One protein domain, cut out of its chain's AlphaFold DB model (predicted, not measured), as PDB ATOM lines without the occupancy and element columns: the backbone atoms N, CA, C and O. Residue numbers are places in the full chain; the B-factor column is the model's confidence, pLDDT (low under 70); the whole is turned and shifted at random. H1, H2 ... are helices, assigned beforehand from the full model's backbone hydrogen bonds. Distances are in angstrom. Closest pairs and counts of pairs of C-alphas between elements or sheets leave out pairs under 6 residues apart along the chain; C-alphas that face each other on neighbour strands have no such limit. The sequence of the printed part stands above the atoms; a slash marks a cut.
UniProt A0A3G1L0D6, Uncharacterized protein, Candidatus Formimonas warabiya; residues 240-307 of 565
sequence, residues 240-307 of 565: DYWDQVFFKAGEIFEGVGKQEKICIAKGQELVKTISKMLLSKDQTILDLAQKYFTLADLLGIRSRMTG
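What this domain is: This is residues 240 to 307 of the 565 residues of an uncharacterized protein of Candidatus Formimonas warabiya (UniProt A0A3G1L0D6). The longest helix, H2, is the spine: H1 folds back beside it as a hairpin, H3 folds back on residues 268 to 276, and H4 packs on both H1 and H2. The printed part has 68 residues with four named helices, H1 to H4 in order along the chain, and no named strand; its class is all helix, and it is compact, with a radius of gyration of the C-alphas of 11.7 A and spans of 34 by 25 by 18 A.

Where its parts are: H2, residues 260 to 278, is 25.6 A long; C-alpha 260 is at (-27.018, 25.986, 7.566). H1, residues 241 to 255, is 20.9 A long. H3 is residues 283 to 292; H4, residues 295 to 303, ends at (-11.958, 22.001, 26.438).

How they stand to each other: H2, the hub, touches H1 at a shallow tilt of 30 degrees, opposite ways; their closest C-alphas, Ile 252 and Cys 263, are 6.0 A apart. H2 and H3, a second hairpin, touch at a steep tilt of 40 degrees, closest C-alphas Lys 272 and Gln 290, 6.0 A. With residues 267 to 275 alone, H2 touches H4, closest C-alphas Val 271 and Leu 295, 5.8 A. H4 touches H1, closest C-alphas Phe 253 and Leu 295, 7.0 A. H3 is apart from H1 and H4. In H1, H2, H3 and H4 every O i to N i+4 pair is within hydrogen-bond range.

The domain as a whole: The farthest C-alphas, Lys 258 and Asp 282, are 34.5 A apart. The printed part has no cut, and its three links are tight. The model's pLDDT is under 70 at residues 240 and 256 to 260.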
ATOM      1  N   ASP A 240      -7.117   9.642  17.739       66.94
ATOM      2  CA  ASP A 240      -8.000   8.528  18.046       66.94
ATOM      3  C   ASP A 240      -9.442   8.822  17.589       66.94
ATOM      4  O   ASP A 240      -9.779   9.930  17.155       66.94
ATOM      5  N   TYR A 241     -10.320   7.816  17.650       74.12
ATOM      6  CA  TYR A 241     -11.732   7.997  17.288       74.12
ATOM      7  C   TYR A 241     -12.389   9.156  18.062       74.12
ATOM      8  O   TYR A 241     -13.158   9.930  17.487       74.12
ATOM      9  N   TRP A 242     -12.046   9.313  19.344       79.31
ATOM     10  CA  TRP A 242     -12.509  10.413  20.188       79.31
ATOM     11  C   TRP A 242     -12.146  11.776  19.590       79.31
ATOM     12  O   TRP A 242     -13.023  12.608  19.346       79.31
ATOM     13  N   ASP A 243     -10.869  11.994  19.297       79.38
ATOM     14  CA  ASP A 243     -10.348  13.230  18.729       79.38
ATOM     15  C   ASP A 243     -10.921  13.491  17.334       79.38
ATOM     16  O   ASP A 243     -11.267  14.629  17.022       79.38
ATOM     17  N   GLN A 244     -11.136  12.453  16.519       80.38
ATOM     18  CA  GLN A 244     -11.799  12.589  15.219       80.38
ATOM     19  C   GLN A 244     -13.250  13.070  15.346       80.38
ATOM     20  O   GLN A 244     -13.687  13.920  14.566       80.38
ATOM     21  N   VAL A 245     -14.015  12.544  16.309       84.62
ATOM     22  CA  VAL A 245     -15.400  12.979  16.559       84.62
ATOM     23  C   VAL A 245     -15.427  14.440  17.010       84.62
ATOM     24  O   VAL A 245     -16.213  15.229  16.481       84.62
ATOM     25  N   PHE A 246     -14.549  14.831  17.939       86.75
ATOM     26  CA  PHE A 246     -14.477  16.214  18.418       86.75
ATOM     27  C   PHE A 246     -13.930  17.189  17.373       86.75
ATOM     28  O   PHE A 246     -14.390  18.328  17.312       86.75
ATOM     29  N   PHE A 247     -13.018  16.748  16.510       85.31
ATOM     30  CA  PHE A 247     -12.554  17.545  15.384       85.31
ATOM     31  C   PHE A 247     -13.679  17.807  14.382       85.31
ATOM     32  O   PHE A 247     -13.964  18.963  14.077       85.31
ATOM     33  N   LYS A 248     -14.398  16.756  13.957       85.62
ATOM     34  CA  LYS A 248     -15.582  16.888  13.088       85.62
ATOM     35  C   LYS A 248     -16.634  17.807  13.714       85.62
ATOM     36  O   LYS A 248     -17.250  18.608  13.016       85.62
ATOM     37  N   ALA A 249     -16.837  17.715  15.028       87.44
ATOM     38  CA  ALA A 249     -17.719  18.623  15.756       87.44
ATOM     39  C   ALA A 249     -17.250  20.083  15.684       87.44
ATOM     40  O   ALA A 249     -18.077  20.964  15.451       87.44
ATOM     41  N   GLY A 250     -15.947  20.337  15.832       86.31
ATOM     42  CA  GLY A 250     -15.349  21.661  15.653       86.31
ATOM     43  C   GLY A 250     -15.555  22.213  14.241       86.31
ATOM     44  O   GLY A 250     -16.063  23.321  14.092       86.31
ATOM     45  N   GLU A 251     -15.273  21.416  13.206       87.50
ATOM     46  CA  GLU A 251     -15.468  21.820  11.805       87.50
ATOM     47  C   GLU A 251     -16.929  22.171  11.499       87.50
ATOM     48  O   GLU A 251     -17.217  23.181  10.852       87.50
ATOM     49  N   ILE A 252     -17.876  21.355  11.975       85.88
ATOM     50  CA  ILE A 252     -19.305  21.624  11.779       85.88
ATOM     51  C   ILE A 252     -19.727  22.883  12.529       85.88
ATOM     52  O   ILE A 252     -20.500  23.665  11.977       85.88
ATOM     53  N   PHE A 253     -19.217  23.094  13.746       84.31
ATOM     54  CA  PHE A 253     -19.504  24.279  14.549       84.31
ATOM     55  C   PHE A 253     -18.993  25.569  13.886       84.31
ATOM     56  O   PHE A 253     -19.730  26.551  13.809       84.31
ATOM     57  N   GLU A 254     -17.779  25.561  13.333       83.50
ATOM     58  CA  GLU A 254     -17.224  26.698  12.584       83.50
ATOM     59  C   GLU A 254     -17.927  26.906  11.227       83.50
ATOM     60  O   GLU A 254     -18.079  28.033  10.749       83.50
ATOM     61  N   GLY A 255     -18.401  25.822  10.604       74.62
ATOM     62  CA  GLY A 255     -19.041  25.814   9.287       74.62
ATOM     63  C   GLY A 255     -20.505  26.275   9.238       74.62
ATOM     64  O   GLY A 255     -21.032  26.458   8.133       74.62
ATOM     65  N   VAL A 256     -21.163  26.505  10.386       64.69
ATOM     66  CA  VAL A 256     -22.603  26.848  10.484       64.69
ATOM     67  C   VAL A 256     -22.994  28.069   9.629       64.69
ATOM     68  O   VAL A 256     -24.126  28.149   9.160       64.69
ATOM     69  N   GLY A 257     -22.056  28.969   9.309       57.75
ATOM     70  CA  GLY A 257     -22.309  30.143   8.463       57.75
ATOM     71  C   GLY A 257     -22.430  29.902   6.946       57.75
ATOM     72  O   GLY A 257     -22.828  30.824   6.240       57.75
ATOM     73  N   LYS A 258     -22.075  28.720   6.407       62.44
ATOM     74  CA  LYS A 258     -21.993  28.491   4.940       62.44
ATOM     75  C   LYS A 258     -23.054  27.537   4.368       62.44
ATOM     76  O   LYS A 258     -23.428  27.697   3.209       62.44
ATOM     77  N   GLN A 259     -23.538  26.554   5.137       64.00
ATOM     78  CA  GLN A 259     -24.506  25.525   4.693       64.00
ATOM     79  C   GLN A 259     -25.457  25.093   5.831       64.00
ATOM     80  O   GLN A 259     -25.500  23.935   6.250       64.00
ATOM     81  N   GLU A 260     -26.252  26.046   6.312       66.88
ATOM     82  CA  GLU A 260     -27.018  25.986   7.566       66.88
ATOM     83  C   GLU A 260     -27.845  24.693   7.771       66.88
ATOM     84  O   GLU A 260     -27.688  24.018   8.786       66.88
ATOM     85  N   LYS A 261     -28.663  24.262   6.797       71.12
ATOM     86  CA  LYS A 261     -29.545  23.082   6.970       71.12
ATOM     87  C   LYS A 261     -28.801  21.748   7.114       71.12
ATOM     88  O   LYS A 261     -29.213  20.909   7.912       71.12
ATOM     89  N   ILE A 262     -27.728  21.534   6.348       72.94
ATOM     90  CA  ILE A 262     -26.948  20.283   6.399       72.94
ATOM     91  C   ILE A 262     -26.110  20.250   7.683       72.94
ATOM     92  O   ILE A 262     -26.028  19.209   8.336       72.94
ATOM     93  N   CYS A 263     -25.538  21.392   8.075       74.31
ATOM     94  CA  CYS A 263     -24.778  21.533   9.315       74.31
ATOM     95  C   CYS A 263     -25.647  21.287  10.558       74.31
ATOM     96  O   CYS A 263     -25.182  20.629  11.484       74.31
ATOM     97  N   ILE A 264     -26.911  21.732  10.567       78.06
ATOM     98  CA  ILE A 264     -27.837  21.487  11.687       78.06
ATOM     99  C   ILE A 264     -28.119  19.990  11.863       78.06
ATOM    100  O   ILE A 264     -27.977  19.476  12.971       78.06
ATOM    101  N   ALA A 265     -28.477  19.279  10.786       82.25
ATOM    102  CA  ALA A 265     -28.796  17.850  10.866       82.25
ATOM    103  C   ALA A 265     -27.589  17.019  11.334       82.25
ATOM    104  O   ALA A 265     -27.701  16.233  12.274       82.25
ATOM    105  N   LYS A 266     -26.408  17.256  10.745       84.94
ATOM    106  CA  LYS A 266     -25.166  16.593  11.174       84.94
ATOM    107  C   LYS A 266     -24.763  16.980  12.601       84.94
ATOM    108  O   LYS A 266     -24.269  16.146  13.353       84.94
ATOM    109  N   GLY A 267     -24.994  18.232  12.995       85.19
ATOM    110  CA  GLY A 267     -24.738  18.710  14.352       85.19
ATOM    111  C   GLY A 267     -25.572  17.972  15.400       85.19
ATOM    112  O   GLY A 267     -25.039  17.595  16.439       85.19
ATOM    113  N   GLN A 268     -26.851  17.699  15.120       85.94
ATOM    114  CA  GLN A 268     -27.720  16.928  16.021       85.94
ATOM    115  C   GLN A 268     -27.258  15.474  16.183       85.94
ATOM    116  O   GLN A 268     -27.249  14.946  17.296       85.94
ATOM    117  N   GLU A 269     -26.816  14.836  15.097       89.44
ATOM    118  CA  GLU A 269     -26.248  13.485  15.143       89.44
ATOM    119  C   GLU A 269     -24.964  13.433  15.990       89.44
ATOM    120  O   GLU A 269     -24.782  12.527  16.811       89.44
ATOM    121  N   LEU A 270     -24.103  14.448  15.865       89.94
ATOM    122  CA  LEU A 270     -22.907  14.569  16.698       89.94
ATOM    123  C   LEU A 270     -23.235  14.851  18.163       89.94
ATOM    124  O   LEU A 270     -22.595  14.266  19.031       89.94
ATOM    125  N   VAL A 271     -24.245  15.673  18.467       92.56
ATOM    126  CA  VAL A 271     -24.706  15.881  19.852       92.56
ATOM    127  C   VAL A 271     -25.112  14.552  20.481       92.56
ATOM    128  O   VAL A 271     -24.687  14.259  21.598       92.56
ATOM    129  N   LYS A 272     -25.872  13.715  19.766       91.44
ATOM    130  CA  LYS A 272     -26.251  12.376  20.240       91.44
ATOM    131  C   LYS A 272     -25.025  11.486  20.464       91.44
ATOM    132  O   LYS A 272     -24.903  10.868  21.520       91.44
ATOM    133  N   THR A 273     -24.117  11.450  19.491       89.69
ATOM    134  CA  THR A 273     -22.903  10.621  19.534       89.69
ATOM    135  C   THR A 273     -21.994  11.021  20.698       89.69
ATOM    136  O   THR A 273     -21.662  10.189  21.540       89.69
ATOM    137  N   ILE A 274     -21.675  12.310  20.815       92.25
ATOM    138  CA  ILE A 274     -20.828  12.850  21.885       92.25
ATOM    139  C   ILE A 274     -21.505  12.700  23.251       92.25
ATOM    140  O   ILE A 274     -20.838  12.342  24.215       92.25
ATOM    141  N   SER A 275     -22.824  12.902  23.358       91.81
ATOM    142  CA  SER A 275     -23.541  12.698  24.627       91.81
ATOM    143  C   SER A 275     -23.434  11.251  25.119       91.81
ATOM    144  O   SER A 275     -23.216  11.033  26.310       91.81
ATOM    145  N   LYS A 276     -23.516  10.269  24.209       88.81
ATOM    146  CA  LYS A 276     -23.325   8.842  24.527       88.81
ATOM    147  C   LYS A 276     -21.896   8.526  24.971       88.81
ATOM    148  O   LYS A 276     -21.704   7.666  25.822       88.81
ATOM    149  N   MET A 277     -20.909   9.217  24.405       86.50
ATOM    150  CA  MET A 277     -19.489   9.023  24.715       86.50
ATOM    151  C   MET A 277     -19.047   9.729  26.009       86.50
ATOM    152  O   MET A 277     -18.161   9.238  26.702       86.50
ATOM    153  N   LEU A 278     -19.644  10.883  26.326       89.31
ATOM    154  CA  LEU A 278     -19.175  11.801  27.369       89.31
ATOM    155  C   LEU A 278     -20.060  11.803  28.621       89.31
ATOM    156  O   LEU A 278     -19.544  11.901  29.734       89.31
ATOM    157  N   LEU A 279     -21.387  11.750  28.455       88.81
ATOM    158  CA  LEU A 279     -22.343  12.069  29.523       88.81
ATOM    159  C   LEU A 279     -22.928  10.824  30.189       88.81
ATOM    160  O   LEU A 279     -22.818  10.684  31.404       88.81
ATOM    161  N   SER A 280     -23.590   9.949  29.427       85.81
ATOM    162  CA  SER A 280     -24.280   8.779  29.986       85.81
ATOM    163  C   SER A 280     -24.616   7.730  28.926       85.81
ATOM    164  O   SER A 280     -24.720   8.040  27.743       85.81
ATOM    165  N   LYS A 281     -24.835   6.486  29.364       80.62
ATOM    166  CA  LYS A 281     -25.472   5.427  28.563       80.62
ATOM    167  C   LYS A 281     -26.984   5.325  28.812       80.62
ATOM    168  O   LYS A 281     -27.669   4.615  28.086       80.62
ATOM    169  N   ASP A 282     -27.501   6.010  29.834       83.00
ATOM    170  CA  ASP A 282     -28.923   6.022  30.177       83.00
ATOM    171  C   ASP A 282     -29.719   6.807  29.127       83.00
ATOM    172  O   ASP A 282     -29.469   7.997  28.912       83.00
ATOM    173  N   GLN A 283     -30.687   6.144  28.491       86.19
ATOM    174  CA  GLN A 283     -31.488   6.736  27.421       86.19
ATOM    175  C   GLN A 283     -32.261   7.977  27.888       86.19
ATOM    176  O   GLN A 283     -32.328   8.957  27.155       86.19
ATOM    177  N   THR A 284     -32.750   7.993  29.128       87.31
ATOM    178  CA  THR A 284     -33.468   9.135  29.719       87.31
ATOM    179  C   THR A 284     -32.566  10.364  29.792       87.31
ATOM    180  O   THR A 284     -32.957  11.470  29.418       87.31
ATOM    181  N   ILE A 285     -31.323  10.173  30.246       87.81
ATOM    182  CA  ILE A 285     -30.333  11.252  30.325       87.81
ATOM    183  C   ILE A 285     -29.895  11.686  28.927       87.81
ATOM    184  O   ILE A 285     -29.702  12.878  28.699       87.81
ATOM    185  N   LEU A 286     -29.767  10.753  27.982       90.81
ATOM    186  CA  LEU A 286     -29.412  11.053  26.595       90.81
ATOM    187  C   LEU A 286     -30.497  11.829  25.850       90.81
ATOM    188  O   LEU A 286     -30.163  12.699  25.044       90.81
ATOM    189  N   ASP A 287     -31.769  11.552  26.119       92.00
ATOM    190  CA  ASP A 287     -32.896  12.281  25.536       92.00
ATOM    191  C   ASP A 287     -32.946  13.716  26.073       92.00
ATOM    192  O   ASP A 287     -33.086  14.675  25.309       92.00
ATOM    193  N   LEU A 288     -32.729  13.890  27.382       92.62
ATOM    194  CA  LEU A 288     -32.565  15.215  27.981       92.62
ATOM    195  C   LEU A 288     -31.331  15.932  27.426       92.62
ATOM    196  O   LEU A 288     -31.398  17.123  27.115       92.62
ATOM    197  N   ALA A 289     -30.215  15.222  27.254       93.19
ATOM    198  CA  ALA A 289     -28.997  15.814  26.729       93.19
ATOM    199  C   ALA A 289     -29.199  16.338  25.301       93.19
ATOM    200  O   ALA A 289     -28.873  17.487  25.023       93.19
ATOM    201  N   GLN A 290     -29.826  15.545  24.427       92.81
ATOM    202  CA  GLN A 290     -30.171  15.957  23.062       92.81
ATOM    203  C   GLN A 290     -31.127  17.155  23.023       92.81
ATOM    204  O   GLN A 290     -31.057  17.967  22.103       92.81
ATOM    205  N   LYS A 291     -32.017  17.276  24.013       93.25
ATOM    206  CA  LYS A 291     -32.966  18.388  24.105       93.25
ATOM    207  C   LYS A 291     -32.308  19.699  24.547       93.25
ATOM    208  O   LYS A 291     -32.696  20.758  24.058       93.25
ATOM    209  N   TYR A 292     -31.366  19.644  25.490       94.31
ATOM    210  CA  TYR A 292     -30.864  20.843  26.175       94.31
ATOM    211  C   TYR A 292     -29.422  21.232  25.828       94.31
ATOM    212  O   TYR A 292     -29.102  22.420  25.905       94.31
ATOM    213  N   PHE A 293     -28.558  20.291  25.436       94.88
ATOM    214  CA  PHE A 293     -27.186  20.600  25.026       94.88
ATOM    215  C   PHE A 293     -27.101  20.993  23.557       94.88
ATOM    216  O   PHE A 293     -27.774  20.446  22.684       94.88
ATOM    217  N   THR A 294     -26.190  21.917  23.283       92.25
ATOM    218  CA  THR A 294     -25.739  22.251  21.935       92.25
ATOM    219  C   THR A 294     -24.354  21.667  21.666       92.25
ATOM    220  O   THR A 294     -23.630  21.274  22.584       92.25
ATOM    221  N   LEU A 295     -23.942  21.656  20.397       91.38
ATOM    222  CA  LEU A 295     -22.590  21.237  20.019       91.38
ATOM    223  C   LEU A 295     -21.511  22.107  20.693       91.38
ATOM    224  O   LEU A 295     -20.493  21.584  21.140       91.38
ATOM    225  N   ALA A 296     -21.770  23.412  20.838       91.06
ATOM    226  CA  ALA A 296     -20.884  24.352  21.525       91.06
ATOM    227  C   ALA A 296     -20.682  23.989  23.002       91.06
ATOM    228  O   ALA A 296     -19.569  24.070  23.515       91.06
ATOM    229  N   ASP A 297     -21.747  23.549  23.677       93.38
ATOM    230  CA  ASP A 297     -21.677  23.148  25.082       93.38
ATOM    231  C   ASP A 297     -20.788  21.912  25.262       93.38
ATOM    232  O   ASP A 297     -19.948  21.873  26.159       93.38
ATOM    233  N   LEU A 298     -20.934  20.919  24.380       94.38
ATOM    234  CA  LEU A 298     -20.143  19.685  24.414       94.38
ATOM    235  C   LEU A 298     -18.662  19.939  24.087       94.38
ATOM    236  O   LEU A 298     -17.783  19.398  24.760       94.38
ATOM    237  N   LEU A 299     -18.375  20.814  23.116       92.31
ATOM    238  CA  LEU A 299     -17.016  21.297  22.838       92.31
ATOM    239  C   LEU A 299     -16.436  22.061  24.041       92.31
ATOM    240  O   LEU A 299     -15.269  21.878  24.398       92.31
ATOM    241  N   GLY A 300     -17.263  22.858  24.721       92.44
ATOM    242  CA  GLY A 300     -16.906  23.541  25.961       92.44
ATOM    243  C   GLY A 300     -16.503  22.570  27.072       92.44
ATOM    244  O   GLY A 300     -15.476  22.778  27.720       92.44
ATOM    245  N   ILE A 301     -17.238  21.469  27.251       94.12
ATOM    246  CA  ILE A 301     -16.877  20.414  28.213       94.12
ATOM    247  C   ILE A 301     -15.543  19.768  27.825       94.12
ATOM    248  O   ILE A 301     -14.659  19.657  28.674       94.12
ATOM    249  N   ARG A 302     -15.355  19.411  26.546       91.81
ATOM    250  CA  ARG A 302     -14.098  18.825  26.040       91.81
ATOM    251  C   ARG A 302     -12.886  19.717  26.299       91.81
ATOM    252  O   ARG A 302     -11.825  19.198  26.640       91.81
ATOM    253  N   SER A 303     -13.038  21.037  26.173       91.38
ATOM    254  CA  SER A 303     -11.958  22.001  26.438       91.38
ATOM    255  C   SER A 303     -11.506  22.032  27.906       91.38
ATOM    256  O   SER A 303     -10.383  22.436  28.204       91.38
ATOM    257  N   ARG A 304     -12.367  21.572  28.822       92.88
ATOM    258  CA  ARG A 304     -12.142  21.500  30.276       92.88
ATOM    259  C   ARG A 304     -11.947  20.064  30.768       92.88
ATOM    260  O   ARG A 304     -11.986  19.803  31.970       92.88
ATOM    261  N   MET A 305     -11.757  19.119  29.852       92.00
ATOM    262  CA  MET A 305     -11.576  17.710  30.167       92.00
ATOM    263  C   MET A 305     -10.101  17.317  30.086       92.00
ATOM    264  O   MET A 305      -9.397  17.696  29.153       92.00
ATOM    265  N   THR A 306      -9.646  16.538  31.065       90.62
ATOM    266  CA  THR A 306      -8.376  15.811  31.031       90.62
ATOM    267  C   THR A 306      -8.666  14.335  30.787       90.62
ATOM    268  O   THR A 306      -9.514  13.763  31.473       90.62
ATOM    269  N   GLY A 307      -7.965  13.722  29.832       86.88
ATOM    270  CA  GLY A 307      -8.260  12.356  29.382       86.88
ATOM    271  C   GLY A 307      -9.507  12.276  28.495       86.88
ATOM    272  O   GLY A 307      -9.855  13.239  27.807       86.88
TER     273      GLY A 307